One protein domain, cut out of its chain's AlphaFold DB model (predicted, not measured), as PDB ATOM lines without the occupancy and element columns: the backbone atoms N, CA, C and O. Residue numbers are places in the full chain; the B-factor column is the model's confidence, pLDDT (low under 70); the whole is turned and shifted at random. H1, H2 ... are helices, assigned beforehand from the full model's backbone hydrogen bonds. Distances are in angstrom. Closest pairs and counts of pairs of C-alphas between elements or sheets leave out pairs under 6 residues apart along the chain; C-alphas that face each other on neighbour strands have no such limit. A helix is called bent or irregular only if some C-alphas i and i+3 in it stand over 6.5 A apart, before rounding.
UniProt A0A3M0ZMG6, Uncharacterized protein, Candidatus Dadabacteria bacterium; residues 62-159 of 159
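This is residues 62 to 159 of the 159 residues of an uncharacterized protein of Candidatus Dadabacteria bacterium (UniProt A0A3M0ZMG6). One long helical arm, H3b, makes the length of a loose, open frame: H3a folds back from one end of it as a narrow V, and a small helical hairpin, H4 and H5, sits at its other end. H1 and H2, which come before H3a, are spaced away from H3b, and neither touches any helix. The printed part has 98 residues with five named helices, H1 to H5 in order, and no named strand; the class is all helix. It is loose, with a radius of gyration of the C-alphas of 17.4 A, and spans 47 by 35 by 25 A.

Start at H1, residues 62 to 69, which is irregular: C-alphas 65 and 68 are 8.0 A apart. H2, residues 73 to 81, is apart from it. H3, residues 86 to 131, was assigned as one helix by its hydrogen bonds but is bent, with C-alphas 98 and 101 9.5 A apart; its arms are H3a, residues 86 to 98, and H3b, residues 101 to 131. The arms touch, closest at the C-alphas of Ala 96 and Ala 103, 5.5 A, and run opposite ways at a shallow tilt of 33 degrees, only just short of steep. H3a touches H3b with residues 92 to 96 alone. H4, residues 136 to 143, is close to H3b but not clearly touching: the closest C-alphas, of Ala 128 and Tyr 139, are 7.2 A apart. H4 and H5, residues 147 to 156, form a hairpin; they touch at the C-alphas of His 141 and Asn 149, 6.5 A. Every O i to N i+4 pair is within hydrogen-bond range in H2, H3a and H4, against 2 of 4 in H1, 23 of 27 in H3b and 5 of 6 in H5.

Find C-alpha 62 at (45.920, 25.795, 147.888), where H1 begins. From C-alpha 101 at (29.688, 19.318, 107.655), H3b runs 45.8 A, with a kink of 39 degrees near residue 121. H5 ends at C-alpha 156, (26.063, 13.313, 141.790).

The C-alphas farthest apart, of Asp 98 and Lys 130, are 48.0 A apart. The printed part has no cut, and its four links are tight. The mean pLDDT of the printed part is 77.8; look for values under 70 at residues 62, 69 to 70, 141 to 154 and 156 to 159.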
ATOM      1  N   SER A  62      46.438  24.860 148.895       67.81
ATOM      2  CA  SER A  62      45.920  25.795 147.888       67.81
ATOM      3  C   SER A  62      46.767  25.811 146.611       67.81
ATOM      4  O   SER A  62      46.223  25.936 145.517       67.81
ATOM      5  N   GLY A  63      48.088  25.655 146.722       70.50
ATOM      6  CA  GLY A  63      48.966  25.460 145.569       70.50
ATOM      7  C   GLY A  63      48.612  24.201 144.778       70.50
ATOM      8  O   GLY A  63      48.615  24.230 143.557       70.50
ATOM      9  N   TYR A  64      48.213  23.125 145.450       75.88
ATOM     10  CA  TYR A  64      47.797  21.890 144.788       75.88
ATOM     11  C   TYR A  64      46.435  22.012 144.087       75.88
ATOM     12  O   TYR A  64      46.268  21.521 142.978       75.88
ATOM     13  N   LEU A  65      45.457  22.677 144.717       78.88
ATOM     14  CA  LEU A  65      44.080  22.722 144.205       78.88
ATOM     15  C   LEU A  65      43.822  23.829 143.178       78.88
ATOM     16  O   LEU A  65      42.994  23.657 142.290       78.88
ATOM     17  N   ILE A  66      44.476  24.982 143.327       77.00
ATOM     18  CA  ILE A  66      44.225  26.168 142.490       77.00
ATOM     19  C   ILE A  66      45.516  26.829 142.001       77.00
ATOM     20  O   ILE A  66      45.457  27.962 141.520       77.00
ATOM     21  N   ALA A  67      46.673  26.174 142.173       76.75
ATOM     22  CA  ALA A  67      47.981  26.685 141.751       76.75
ATOM     23  C   ALA A  67      48.250  28.130 142.203       76.75
ATOM     24  O   ALA A  67      48.755  28.975 141.464       76.75
ATOM     25  N   GLU A  68      47.828  28.438 143.437       72.25
ATOM     26  CA  GLU A  68      47.920  29.772 144.049       72.25
ATOM     27  C   GLU A  68      47.281  30.899 143.217       72.25
ATOM     28  O   GLU A  68      47.584  32.073 143.427       72.25
ATOM     29  N   ARG A  69      46.397  30.562 142.267       68.94
ATOM     30  CA  ARG A  69      45.782  31.491 141.304       68.94
ATOM     31  C   ARG A  69      46.800  32.267 140.456       68.94
ATOM     32  O   ARG A  69      46.477  33.335 139.938       68.94
ATOM     33  N   LYS A  70      48.012  31.724 140.296       68.50
ATOM     34  CA  LYS A  70      49.098  32.293 139.475       68.50
ATOM     35  C   LYS A  70      49.088  31.799 138.026       68.50
ATOM     36  O   LYS A  70      49.881  32.269 137.215       68.50
ATOM     37  N   GLU A  71      48.191  30.874 137.705       71.12
ATOM     38  CA  GLU A  71      47.980  30.339 136.361       71.12
ATOM     39  C   GLU A  71      47.638  31.477 135.383       71.12
ATOM     40  O   GLU A  71      46.672  32.224 135.572       71.12
ATOM     41  N   GLY A  72      48.425  31.615 134.315       76.00
ATOM     42  CA  GLY A  72      48.127  32.569 133.247       76.00
ATOM     43  C   GLY A  72      46.864  32.184 132.464       76.00
ATOM     44  O   GLY A  72      46.418  31.033 132.478       76.00
ATOM     45  N   LEU A  73      46.311  33.134 131.702       78.44
ATOM     46  CA  LEU A  73      45.140  32.891 130.843       78.44
ATOM     47  C   LEU A  73      45.385  31.758 129.834       78.44
ATOM     48  O   LEU A  73      44.492  30.951 129.570       78.44
ATOM     49  N   PHE A  74      46.605  31.682 129.300       82.06
ATOM     50  CA  PHE A  74      46.998  30.652 128.344       82.06
ATOM     51  C   PHE A  74      46.991  29.257 128.977       82.06
ATOM     52  O   PHE A  74      46.383  28.345 128.431       82.06
ATOM     53  N   GLN A  75      47.592  29.113 130.159       82.19
ATOM     54  CA  GLN A  75      47.655  27.840 130.879       82.19
ATOM     55  C   GLN A  75      46.261  27.378 131.320       82.19
ATOM     56  O   GLN A  75      45.906  26.221 131.127       82.19
ATOM     57  N   THR A  76      45.420  28.305 131.794       81.81
ATOM     58  CA  THR A  76      44.025  27.999 132.152       81.81
ATOM     59  C   THR A  76      43.230  27.517 130.936       81.81
ATOM     60  O   THR A  76      42.523  26.516 131.013       81.81
ATOM     61  N   THR A  77      43.359  28.201 129.794       84.25
ATOM     62  CA  THR A  77      42.683  27.804 128.549       84.25
ATOM     63  C   THR A  77      43.187  26.452 128.049       84.25
ATOM     64  O   THR A  77      42.380  25.601 127.692       84.25
ATOM     65  N   ALA A  78      44.503  26.225 128.070       84.62
ATOM     66  CA  ALA A  78      45.102  24.955 127.673       84.62
ATOM     67  C   ALA A  78      44.588  23.793 128.535       84.62
ATOM     68  O   ALA A  78      44.209  22.761 127.990       84.62
ATOM     69  N   SER A  79      44.488  23.984 129.853       84.62
ATOM     70  CA  SER A  79      43.939  22.986 130.775       84.62
ATOM     71  C   SER A  79      42.457  22.700 130.525       84.62
ATOM     72  O   SER A  79      42.047  21.545 130.573       84.62
ATOM     73  N   ILE A  80      41.649  23.721 130.210       85.25
ATOM     74  CA  ILE A  80      40.234  23.529 129.845       85.25
ATOM     75  C   ILE A  80      40.121  22.728 128.542       85.25
ATOM     76  O   ILE A  80      39.325  21.798 128.461       85.25
ATOM     77  N   THR A  81      40.930  23.049 127.533       83.94
ATOM     78  CA  THR A  81      40.932  22.325 126.256       83.94
ATOM     79  C   THR A  81      41.476  20.906 126.408       83.94
ATOM     80  O   THR A  81      41.006  20.006 125.725       83.94
ATOM     81  N   ALA A  82      42.403  20.661 127.339       85.19
ATOM     82  CA  ALA A  82      42.913  19.321 127.633       85.19
ATOM     83  C   ALA A  82      41.834  18.362 128.174       85.19
ATOM     84  O   ALA A  82      42.022  17.149 128.131       85.19
ATOM     85  N   VAL A  83      40.686  18.880 128.635       82.12
ATOM     86  CA  VAL A  83      39.508  18.068 129.000       82.12
ATOM     87  C   VAL A  83      38.868  17.403 127.775       82.12
ATOM     88  O   VAL A  83      38.142  16.422 127.929       82.12
ATOM     89  N   ILE A  84      39.151  17.884 126.556       84.19
ATOM     90  CA  ILE A  84      38.793  17.212 125.298       84.19
ATOM     91  C   ILE A  84      39.637  15.931 125.201       84.19
ATOM     92  O   ILE A  84      40.691  15.886 124.573       84.19
ATOM     93  N   GLY A  85      39.194  14.901 125.916       82.38
ATOM     94  CA  GLY A  85      39.854  13.607 125.985       82.38
ATOM     95  C   GLY A  85      39.533  12.714 124.787       82.38
ATOM     96  O   GLY A  85      38.839  13.102 123.846       82.38
ATOM     97  N   GLY A  86      39.999  11.466 124.863       81.25
ATOM     98  CA  GLY A  86      39.839  10.482 123.786       81.25
ATOM     99  C   GLY A  86      38.382  10.165 123.433       81.25
ATOM    100  O   GLY A  86      38.074   9.987 122.260       81.25
ATOM    101  N   VAL A  87      37.478  10.158 124.419       84.94
ATOM    102  CA  VAL A  87      36.050   9.864 124.190       84.94
ATOM    103  C   VAL A  87      35.427  10.901 123.260       84.94
ATOM    104  O   VAL A  87      34.848  10.537 122.242       84.94
ATOM    105  N   LEU A  88      35.636  12.190 123.548       87.31
ATOM    106  CA  LEU A  88      35.095  13.265 122.722       87.31
ATOM    107  C   LEU A  88      35.703  13.243 121.311       87.31
ATOM    108  O   LEU A  88      34.996  13.504 120.348       87.31
ATOM    109  N   LEU A  89      36.981  12.881 121.154       87.75
ATOM    110  CA  LEU A  89      37.597  12.746 119.828       87.75
ATOM    111  C   LEU A  89      36.929  11.652 118.980       87.75
ATOM    112  O   LEU A  89      36.604  11.896 117.818       87.75
ATOM    113  N   VAL A  90      36.693  10.470 119.556       90.00
ATOM    114  CA  VAL A  90      36.046   9.349 118.852       90.00
ATOM    115  C   VAL A  90      34.576   9.656 118.562       90.00
ATOM    116  O   VAL A  90      34.110   9.437 117.444       90.00
ATOM    117  N   GLU A  91      33.852  10.221 119.529       89.19
ATOM    118  CA  GLU A  91      32.456  10.633 119.348       89.19
ATOM    119  C   GLU A  91      32.309  11.674 118.235       89.19
ATOM    120  O   GLU A  91      31.415  11.561 117.400       89.19
ATOM    121  N   GLN A  92      33.204  12.664 118.171       88.75
ATOM    122  CA  GLN A  92      33.169  13.678 117.116       88.75
ATOM    123  C   GLN A  92      33.513  13.097 115.742       88.75
ATOM    124  O   GLN A  92      32.921  13.516 114.750       88.75
ATOM    125  N   ALA A  93      34.414  12.113 115.668       88.88
ATOM    126  CA  ALA A  93      34.688  11.404 114.421       88.88
ATOM    127  C   ALA A  93      33.450  10.635 113.927       88.88
ATOM    128  O   ALA A  93      33.108  10.722 112.748       88.88
ATOM    129  N   SER A  94      32.734   9.957 114.832       89.75
ATOM    130  CA  SER A  94      31.463   9.293 114.508       89.75
ATOM    131  C   SER A  94      30.398  10.297 114.064       89.75
ATOM    132  O   SER A  94      29.740  10.104 113.048       89.75
ATOM    133  N   LEU A  95      30.261  11.412 114.784       89.00
ATOM    134  CA  LEU A  95      29.276  12.446 114.476       89.00
ATOM    135  C   LEU A  95      29.538  13.096 113.109       89.00
ATOM    136  O   LEU A  95      28.605  13.382 112.363       89.00
ATOM    137  N   ALA A  96      30.809  13.313 112.769       89.88
ATOM    138  CA  ALA A  96      31.212  13.816 111.462       89.88
ATOM    139  C   ALA A  96      30.972  12.792 110.343       89.88
ATOM    140  O   ALA A  96      30.639  13.193 109.230       89.88
ATOM    141  N   TYR A  97      31.107  11.492 110.625       89.44
ATOM    142  CA  TYR A  97      30.789  10.431 109.667       89.44
ATOM    143  C   TYR A  97      29.293  10.413 109.319       89.44
ATOM    144  O   TYR A  97      28.942  10.343 108.143       89.44
ATOM    145  N   ASP A  98      28.421  10.567 110.319       91.38
ATOM    146  CA  ASP A  98      26.969  10.508 110.120       91.38
ATOM    147  C   ASP A  98      26.375  11.815 109.557       91.38
ATOM    148  O   ASP A  98      25.478  11.788 108.713       91.38
ATOM    149  N   LEU A  99      26.847  12.977 110.028       86.69
ATOM    150  CA  LEU A  99      26.245  14.292 109.739       86.69
ATOM    151  C   LEU A  99      27.080  15.168 108.791       86.69
ATOM    152  O   LEU A  99      26.636  16.252 108.388       86.69
ATOM    153  N   GLY A 100      28.297  14.744 108.444       86.81
ATOM    154  CA  GLY A 100      29.217  15.505 107.603       86.81
ATOM    155  C   GLY A 100      29.496  16.905 108.160       86.81
ATOM    156  O   GLY A 100      29.718  17.105 109.355       86.81
ATOM    157  N   PHE A 101      29.435  17.917 107.290       86.25
ATOM    158  CA  PHE A 101      29.688  19.318 107.655       86.25
ATOM    159  C   PHE A 101      28.723  19.890 108.704       86.25
ATOM    160  O   PHE A 101      29.049  20.890 109.344       86.25
ATOM    161  N   SER A 102      27.555  19.279 108.920       87.25
ATOM    162  CA  SER A 102      26.594  19.764 109.916       87.25
ATOM    163  C   SER A 102      27.103  19.597 111.358       87.25
ATOM    164  O   SER A 102      26.724  20.375 112.235       87.25
ATOM    165  N   ALA A 103      28.052  18.680 111.595       85.38
ATOM    166  CA  ALA A 103      28.680  18.469 112.902       85.38
ATOM    167  C   ALA A 103      29.400  19.721 113.449       85.38
ATOM    168  O   ALA A 103      29.558  19.865 114.662       85.38
ATOM    169  N   ILE A 104      29.771  20.686 112.594       89.25
ATOM    170  CA  ILE A 104      30.427  21.930 113.030       89.25
ATOM    171  C   ILE A 104      29.549  22.775 113.965       89.25
ATOM    172  O   ILE A 104      30.064  23.551 114.771       89.25
ATOM    173  N   TRP A 105      28.224  22.598 113.907       90.56
ATOM    174  CA  TRP A 105      27.292  23.308 114.781       90.56
ATOM    175  C   TRP A 105      27.517  22.988 116.262       90.56
ATOM    176  O   TRP A 105      27.323  23.856 117.113       90.56
ATOM    177  N   PHE A 106      28.002  21.781 116.573       88.50
ATOM    178  CA  PHE A 106      28.383  21.402 117.930       88.50
ATOM    179  C   PHE A 106      29.473  22.331 118.481       88.50
ATOM    180  O   PHE A 106      29.328  22.886 119.569       88.50
ATOM    181  N   TRP A 107      30.526  22.575 117.697       89.19
ATOM    182  CA  TRP A 107      31.630  23.452 118.088       89.19
ATOM    183  C   TRP A 107      31.210  24.918 118.187       89.19
ATOM    184  O   TRP A 107      31.654  25.621 119.094       89.19
ATOM    185  N   ILE A 108      30.309  25.370 117.311       92.19
ATOM    186  CA  ILE A 108      29.725  26.717 117.388       92.19
ATOM    187  C   ILE A 108      28.917  26.873 118.684       92.19
ATOM    188  O   ILE A 108      29.084  27.859 119.405       92.19
ATOM    189  N   GLY A 109      28.080  25.888 119.018       92.25
ATOM    190  CA  GLY A 109      27.311  25.868 120.260       92.25
ATOM    191  C   GLY A 109      28.203  25.824 121.501       92.25
ATOM    192  O   GLY A 109      27.980  26.584 122.444       92.25
ATOM    193  N   PHE A 110      29.254  25.000 121.481       88.81
ATOM    194  CA  PHE A 110      30.239  24.919 122.558       88.81
ATOM    195  C   PHE A 110      30.962  26.256 122.761       88.81
ATOM    196  O   PHE A 110      31.025  26.757 123.884       88.81
ATOM    197  N   ALA A 111      31.437  26.887 121.683       89.25
ATOM    198  CA  ALA A 111      32.085  28.195 121.746       89.25
ATOM    199  C   ALA A 111      31.149  29.266 122.327       89.25
ATOM    200  O   ALA A 111      31.545  30.021 123.218       89.25
ATOM    201  N   LEU A 112      29.888  29.298 121.888       93.06
ATOM    202  CA  LEU A 112      28.896  30.238 122.407       93.06
ATOM    203  C   LEU A 112      28.599  29.993 123.894       93.06
ATOM    204  O   LEU A 112      28.551  30.939 124.681       93.06
ATOM    205  N   GLY A 113      28.457  28.727 124.298       88.56
ATOM    206  CA  GLY A 113      28.282  28.335 125.696       88.56
ATOM    207  C   GLY A 113      29.453  28.786 126.568       88.56
ATOM    208  O   GLY A 113      29.241  29.381 127.625       88.56
ATOM    209  N   MET A 114      30.684  28.596 126.093       87.44
ATOM    210  CA  MET A 114      31.898  29.028 126.788       87.44
ATOM    211  C   MET A 114      31.998  30.553 126.909       87.44
ATOM    212  O   MET A 114      32.390  31.048 127.964       87.44
ATOM    213  N   ILE A 115      31.585  31.315 125.891       89.19
ATOM    214  CA  ILE A 115      31.519  32.785 125.964       89.19
ATOM    215  C   ILE A 115      30.507  33.227 127.031       89.19
ATOM    216  O   ILE A 115      30.823  34.054 127.891       89.19
ATOM    217  N   CYS A 116      29.307  32.642 127.023       88.69
ATOM    218  CA  CYS A 116      28.270  32.913 128.020       88.69
ATOM    219  C   CYS A 116      28.733  32.582 129.447       88.69
ATOM    220  O   CYS A 116      28.519  33.369 130.378       88.69
ATOM    221  N   LEU A 117      29.414  31.447 129.618       85.19
ATOM    222  CA  LEU A 117      30.012  31.056 130.889       85.19
ATOM    223  C   LEU A 117      31.126  32.013 131.304       85.19
ATOM    224  O   LEU A 117      31.138  32.426 132.458       85.19
ATOM    225  N   GLY A 118      32.003  32.435 130.390       83.69
ATOM    226  CA  GLY A 118      33.087  33.380 130.669       83.69
ATOM    227  C   GLY A 118      32.593  34.708 131.251       83.69
ATOM    228  O   GLY A 118      33.137  35.191 132.246       83.69
ATOM    229  N   MET A 119      31.498  35.255 130.710       84.19
ATOM    230  CA  MET A 119      30.878  36.481 131.233       84.19
ATOM    231  C   MET A 119      30.384  36.328 132.680       84.19
ATOM    232  O   MET A 119      30.520  37.243 133.496       84.19
ATOM    233  N   SER A 120      29.818  35.169 133.020       80.06
ATOM    234  CA  SER A 120      29.316  34.887 134.373       80.06
ATOM    235  C   SER A 120      30.438  34.487 135.336       80.06
ATOM    236  O   SER A 120      30.423  34.864 136.511       80.06
ATOM    237  N   ALA A 121      31.438  33.768 134.831       79.00
ATOM    238  CA  ALA A 121      32.585  33.280 135.578       79.00
ATOM    239  C   ALA A 121      33.445  34.424 136.118       79.00
ATOM    240  O   ALA A 121      33.947  34.306 137.230       79.00
ATOM    241  N   GLY A 122      33.553  35.553 135.405       78.38
ATOM    242  CA  GLY A 122      34.269  36.735 135.898       78.38
ATOM    243  C   GLY A 122      33.737  37.240 137.246       78.38
ATOM    244  O   GLY A 122      34.508  37.455 138.179       78.38
ATOM    245  N   LYS A 123      32.408  37.335 137.392       78.00
ATOM    246  CA  LYS A 123      31.764  37.767 138.647       78.00
ATOM    247  C   LYS A 123      31.929  36.739 139.769       78.00
ATOM    248  O   LYS A 123      32.130  37.106 140.922       78.00
ATOM    249  N   ILE A 124      31.838  35.450 139.434       77.62
ATOM    250  CA  ILE A 124      32.013  34.357 140.402       77.62
ATOM    251  C   ILE A 124      33.466  34.311 140.889       77.62
ATOM    252  O   ILE A 124      33.695  34.174 142.088       77.62
ATOM    253  N   LYS A 125      34.434  34.493 139.983       76.50
ATOM    254  CA  LYS A 125      35.862  34.547 140.302       76.50
ATOM    255  C   LYS A 125      36.174  35.691 141.260       76.50
ATOM    256  O   LYS A 125      36.820  35.450 142.268       76.50
ATOM    257  N   GLU A 126      35.638  36.889 141.030       80.25
ATOM    258  CA  GLU A 126      35.847  38.032 141.934       80.25
ATOM    259  C   GLU A 126      35.320  37.764 143.360       80.25
ATOM    260  O   GLU A 126      35.958  38.122 144.352       80.25
ATOM    261  N   ILE A 127      34.166  37.099 143.489       77.31
ATOM    262  CA  ILE A 127      33.586  36.741 144.794       77.31
ATOM    263  C   ILE A 127      34.397  35.626 145.469       77.31
ATOM    264  O   ILE A 127      34.686  35.716 146.663       77.31
ATOM    265  N   ALA A 128      34.794  34.603 144.709       74.81
ATOM    266  CA  ALA A 128      35.665  33.532 145.185       74.81
ATOM    267  C   ALA A 128      37.049  34.059 145.595       74.81
ATOM    268  O   ALA A 128      37.661  33.534 146.531       74.81
ATOM    269  N   ASP A 129      37.517  35.128 144.944       75.00
ATOM    270  CA  ASP A 129      38.755  35.814 145.280       75.00
ATOM    271  C   ASP A 129      38.672  36.540 146.618       75.00
ATOM    272  O   ASP A 129      39.541  36.348 147.467       75.00
ATOM    273  N   LYS A 130      37.579  37.268 146.858       78.56
ATOM    274  CA  LYS A 130      37.357  38.002 148.112       78.56
ATOM    275  C   LYS A 130      37.076  37.102 149.317       78.56
ATOM    276  O   LYS A 130      37.467  37.452 150.424       78.56
ATOM    277  N   ARG A 131      36.378  35.975 149.124       74.69
ATOM    278  CA  ARG A 131      35.957  35.075 150.220       74.69
ATOM    279  C   ARG A 131      36.836  33.834 150.398       74.69
ATOM    280  O   ARG A 131      36.601  33.051 151.310       74.69
ATOM    281  N   GLY A 132      37.849  33.654 149.549       74.06
ATOM    282  CA  GLY A 132      38.783  32.530 149.651       74.06
ATOM    283  C   GLY A 132      38.180  31.170 149.281       74.06
ATOM    284  O   GLY A 132      38.673  30.146 149.744       74.06
ATOM    285  N   PHE A 133      37.129  31.134 148.454       76.00
ATOM    286  CA  PHE A 133      36.532  29.866 148.028       76.00
ATOM    287  C   PHE A 133      37.456  29.095 147.091       76.00
ATOM    288  O   PHE A 133      37.988  29.640 146.119       76.00
ATOM    289  N   ILE A 134      37.619  27.808 147.393       70.81
ATOM    290  CA  ILE A 134      38.422  26.871 146.597       70.81
ATOM    291  C   ILE A 134      37.508  26.032 145.697       70.81
ATOM    292  O   ILE A 134      37.899  25.661 144.596       70.81
ATOM    293  N   THR A 135      36.268  25.770 146.127       75.50
ATOM    294  CA  THR A 135      35.310  24.954 145.372       75.50
ATOM    295  C   THR A 135      34.055  25.737 145.001       75.50
ATOM    296  O   THR A 135      33.572  26.591 145.746       75.50
ATOM    297  N   ILE A 136      33.470  25.390 143.855       74.69
ATOM    298  CA  ILE A 136      32.177  25.931 143.412       74.69
ATOM    299  C   ILE A 136      31.057  25.550 144.401       74.69
ATOM    300  O   ILE A 136      30.143  26.339 144.635       74.69
ATOM    301  N   SER A 137      31.157  24.383 145.051       71.25
ATOM    302  CA  SER A 137      30.207  23.944 146.083       71.25
ATOM    303  C   SER A 137      30.171  24.887 147.292       71.25
ATOM    304  O   SER A 137      29.080  25.192 147.768       71.25
ATOM    305  N   GLN A 138      31.311  25.430 147.744       70.19
ATOM    306  CA  GLN A 138      31.342  26.425 148.828       70.19
ATOM    307  C   GLN A 138      30.610  27.718 148.446       70.19
ATOM    308  O   GLN A 138      29.837  28.246 149.243       70.19
ATOM    309  N   TYR A 139      30.789  28.183 147.205       72.69
ATOM    310  CA  TYR A 139      30.062  29.344 146.688       72.69
ATOM    311  C   TYR A 139      28.544  29.097 146.645       72.69
ATOM    312  O   TYR A 139      27.761  29.962 147.039       72.69
ATOM    313  N   PHE A 140      28.111  27.910 146.212       71.06
ATOM    314  CA  PHE A 140      26.691  27.558 146.230       71.06
ATOM    315  C   PHE A 140      26.147  27.338 147.641       71.06
ATOM    316  O   PHE A 140      25.021  27.741 147.890       71.06
ATOM    317  N   HIS A 141      26.932  26.777 148.562       67.56
ATOM    318  CA  HIS A 141      26.539  26.581 149.959       67.56
ATOM    319  C   HIS A 141      26.252  27.909 150.668       67.56
ATOM    320  O   HIS A 141      25.330  27.996 151.469       67.56
ATOM    321  N   GLU A 142      27.030  28.953 150.375       68.69
ATOM    322  CA  GLU A 142      26.813  30.278 150.963       68.69
ATOM    323  C   GLU A 142      25.640  31.026 150.309       68.69
ATOM    324  O   GLU A 142      24.932  31.783 150.970       68.69
ATOM    325  N   LYS A 143      25.419  30.823 149.005       67.38
ATOM    326  CA  LYS A 143      24.401  31.556 148.239       67.38
ATOM    327  C   LYS A 143      23.018  30.898 148.257       67.38
ATOM    328  O   LYS A 143      22.013  31.596 148.145       67.38
ATOM    329  N   PHE A 144      22.965  29.575 148.359       64.94
ATOM    330  CA  PHE A 144      21.753  28.768 148.371       64.94
ATOM    331  C   PHE A 144      21.832  27.802 149.554       64.94
ATOM    332  O   PHE A 144      22.630  26.871 149.562       64.94
ATOM    333  N   ASP A 145      20.995  28.062 150.553       58.66
ATOM    334  CA  ASP A 145      20.874  27.322 151.811       58.66
ATOM    335  C   ASP A 145      20.909  25.780 151.652       58.66
ATOM    336  O   ASP A 145      20.564  25.241 150.595       58.66
ATOM    337  N   PHE A 146      21.256  25.061 152.730       57.75
ATOM    338  CA  PHE A 146      21.553  23.608 152.834       57.75
ATOM    339  C   PHE A 146      20.699  22.653 151.960       57.75
ATOM    340  O   PHE A 146      21.179  21.619 151.490       57.75
ATOM    341  N   LYS A 147      19.440  23.008 151.676       58.94
ATOM    342  CA  LYS A 147      18.502  22.236 150.839       58.94
ATOM    343  C   LYS A 147      18.931  22.105 149.369       58.94
ATOM    344  O   LYS A 147      18.640  21.082 148.754       58.94
ATOM    345  N   ALA A 148      19.632  23.091 148.807       58.28
ATOM    346  CA  ALA A 148      20.117  23.023 147.424       58.28
ATOM    347  C   ALA A 148      21.335  22.090 147.279       58.28
ATOM    348  O   ALA A 148      21.465  21.386 146.278       58.28
ATOM    349  N   ASN A 149      22.188  22.024 148.308       53.91
ATOM    350  CA  ASN A 149      23.356  21.140 148.328       53.91
ATOM    351  C   ASN A 149      22.964  19.660 148.445       53.91
ATOM    352  O   ASN A 149      23.560  18.818 147.782       53.91
ATOM    353  N   ALA A 150      21.914  19.342 149.210       60.78
ATOM    354  CA  ALA A 150      21.373  17.983 149.280       60.78
ATOM    355  C   ALA A 150      20.850  17.489 147.915       60.78
ATOM    356  O   ALA A 150      21.041  16.325 147.560       60.78
ATOM    357  N   LEU A 151      20.242  18.376 147.116       62.84
ATOM    358  CA  LEU A 151      19.785  18.051 145.761       62.84
ATOM    359  C   LEU A 151      20.956  17.848 144.790       62.84
ATOM    360  O   LEU A 151      20.967  16.860 144.059       62.84
ATOM    361  N   ALA A 152      21.965  18.722 144.822       60.12
ATOM    362  CA  ALA A 152      23.164  18.567 143.998       60.12
ATOM    363  C   ALA A 152      23.945  17.283 144.343       60.12
ATOM    364  O   ALA A 152      24.358  16.550 143.445       60.12
ATOM    365  N   ALA A 153      24.077  16.963 145.636       60.53
ATOM    366  CA  ALA A 153      24.705  15.729 146.104       60.53
ATOM    367  C   ALA A 153      23.926  14.474 145.673       60.53
ATOM    368  O   ALA A 153      24.529  13.476 145.288       60.53
ATOM    369  N   SER A 154      22.590  14.537 145.667       67.12
ATOM    370  CA  SER A 154      21.744  13.419 145.226       67.12
ATOM    371  C   SER A 154      21.874  13.132 143.725       67.12
ATOM    372  O   SER A 154      21.804  11.976 143.316       67.12
ATOM    373  N   ILE A 155      22.076  14.165 142.902       71.38
ATOM    374  CA  ILE A 155      22.288  14.015 141.454       71.38
ATOM    375  C   ILE A 155      23.674  13.421 141.167       71.38
ATOM    376  O   ILE A 155      23.797  12.563 140.297       71.38
ATOM    377  N   LEU A 156      24.697  13.828 141.926       62.31
ATOM    378  CA  LEU A 156      26.063  13.313 141.790       62.31
ATOM    379  C   LEU A 156      26.220  11.860 142.258       62.31
ATOM    380  O   LEU A 156      27.025  11.140 141.689       62.31
ATOM    381  N   PHE A 157      25.460  11.408 143.260       67.56
ATOM    382  CA  PHE A 157      25.569  10.039 143.790       67.56
ATOM    383  C   PHE A 157      24.954   8.964 142.875       67.56
ATOM    384  O   PHE A 157      25.165   7.774 143.086       67.56
ATOM    385  N   LYS A 158      24.141   9.364 141.889       45.00
ATOM    386  CA  LYS A 158      23.430   8.433 141.000       45.00
ATOM    387  C   LYS A 158      24.196   8.107 139.707       45.00
ATOM    388  O   LYS A 158      23.722   7.269 138.942       45.00
ATOM    389  N   PHE A 159      25.330   8.762 139.469       42.78
ATOM    390  CA  PHE A 159      26.233   8.474 138.355       42.78
ATOM    391  C   PHE A 159      27.383   7.568 138.790       42.78
ATOM    392  O   PHE A 159      27.878   7.757 139.923       42.78
TER     393      PHE A 159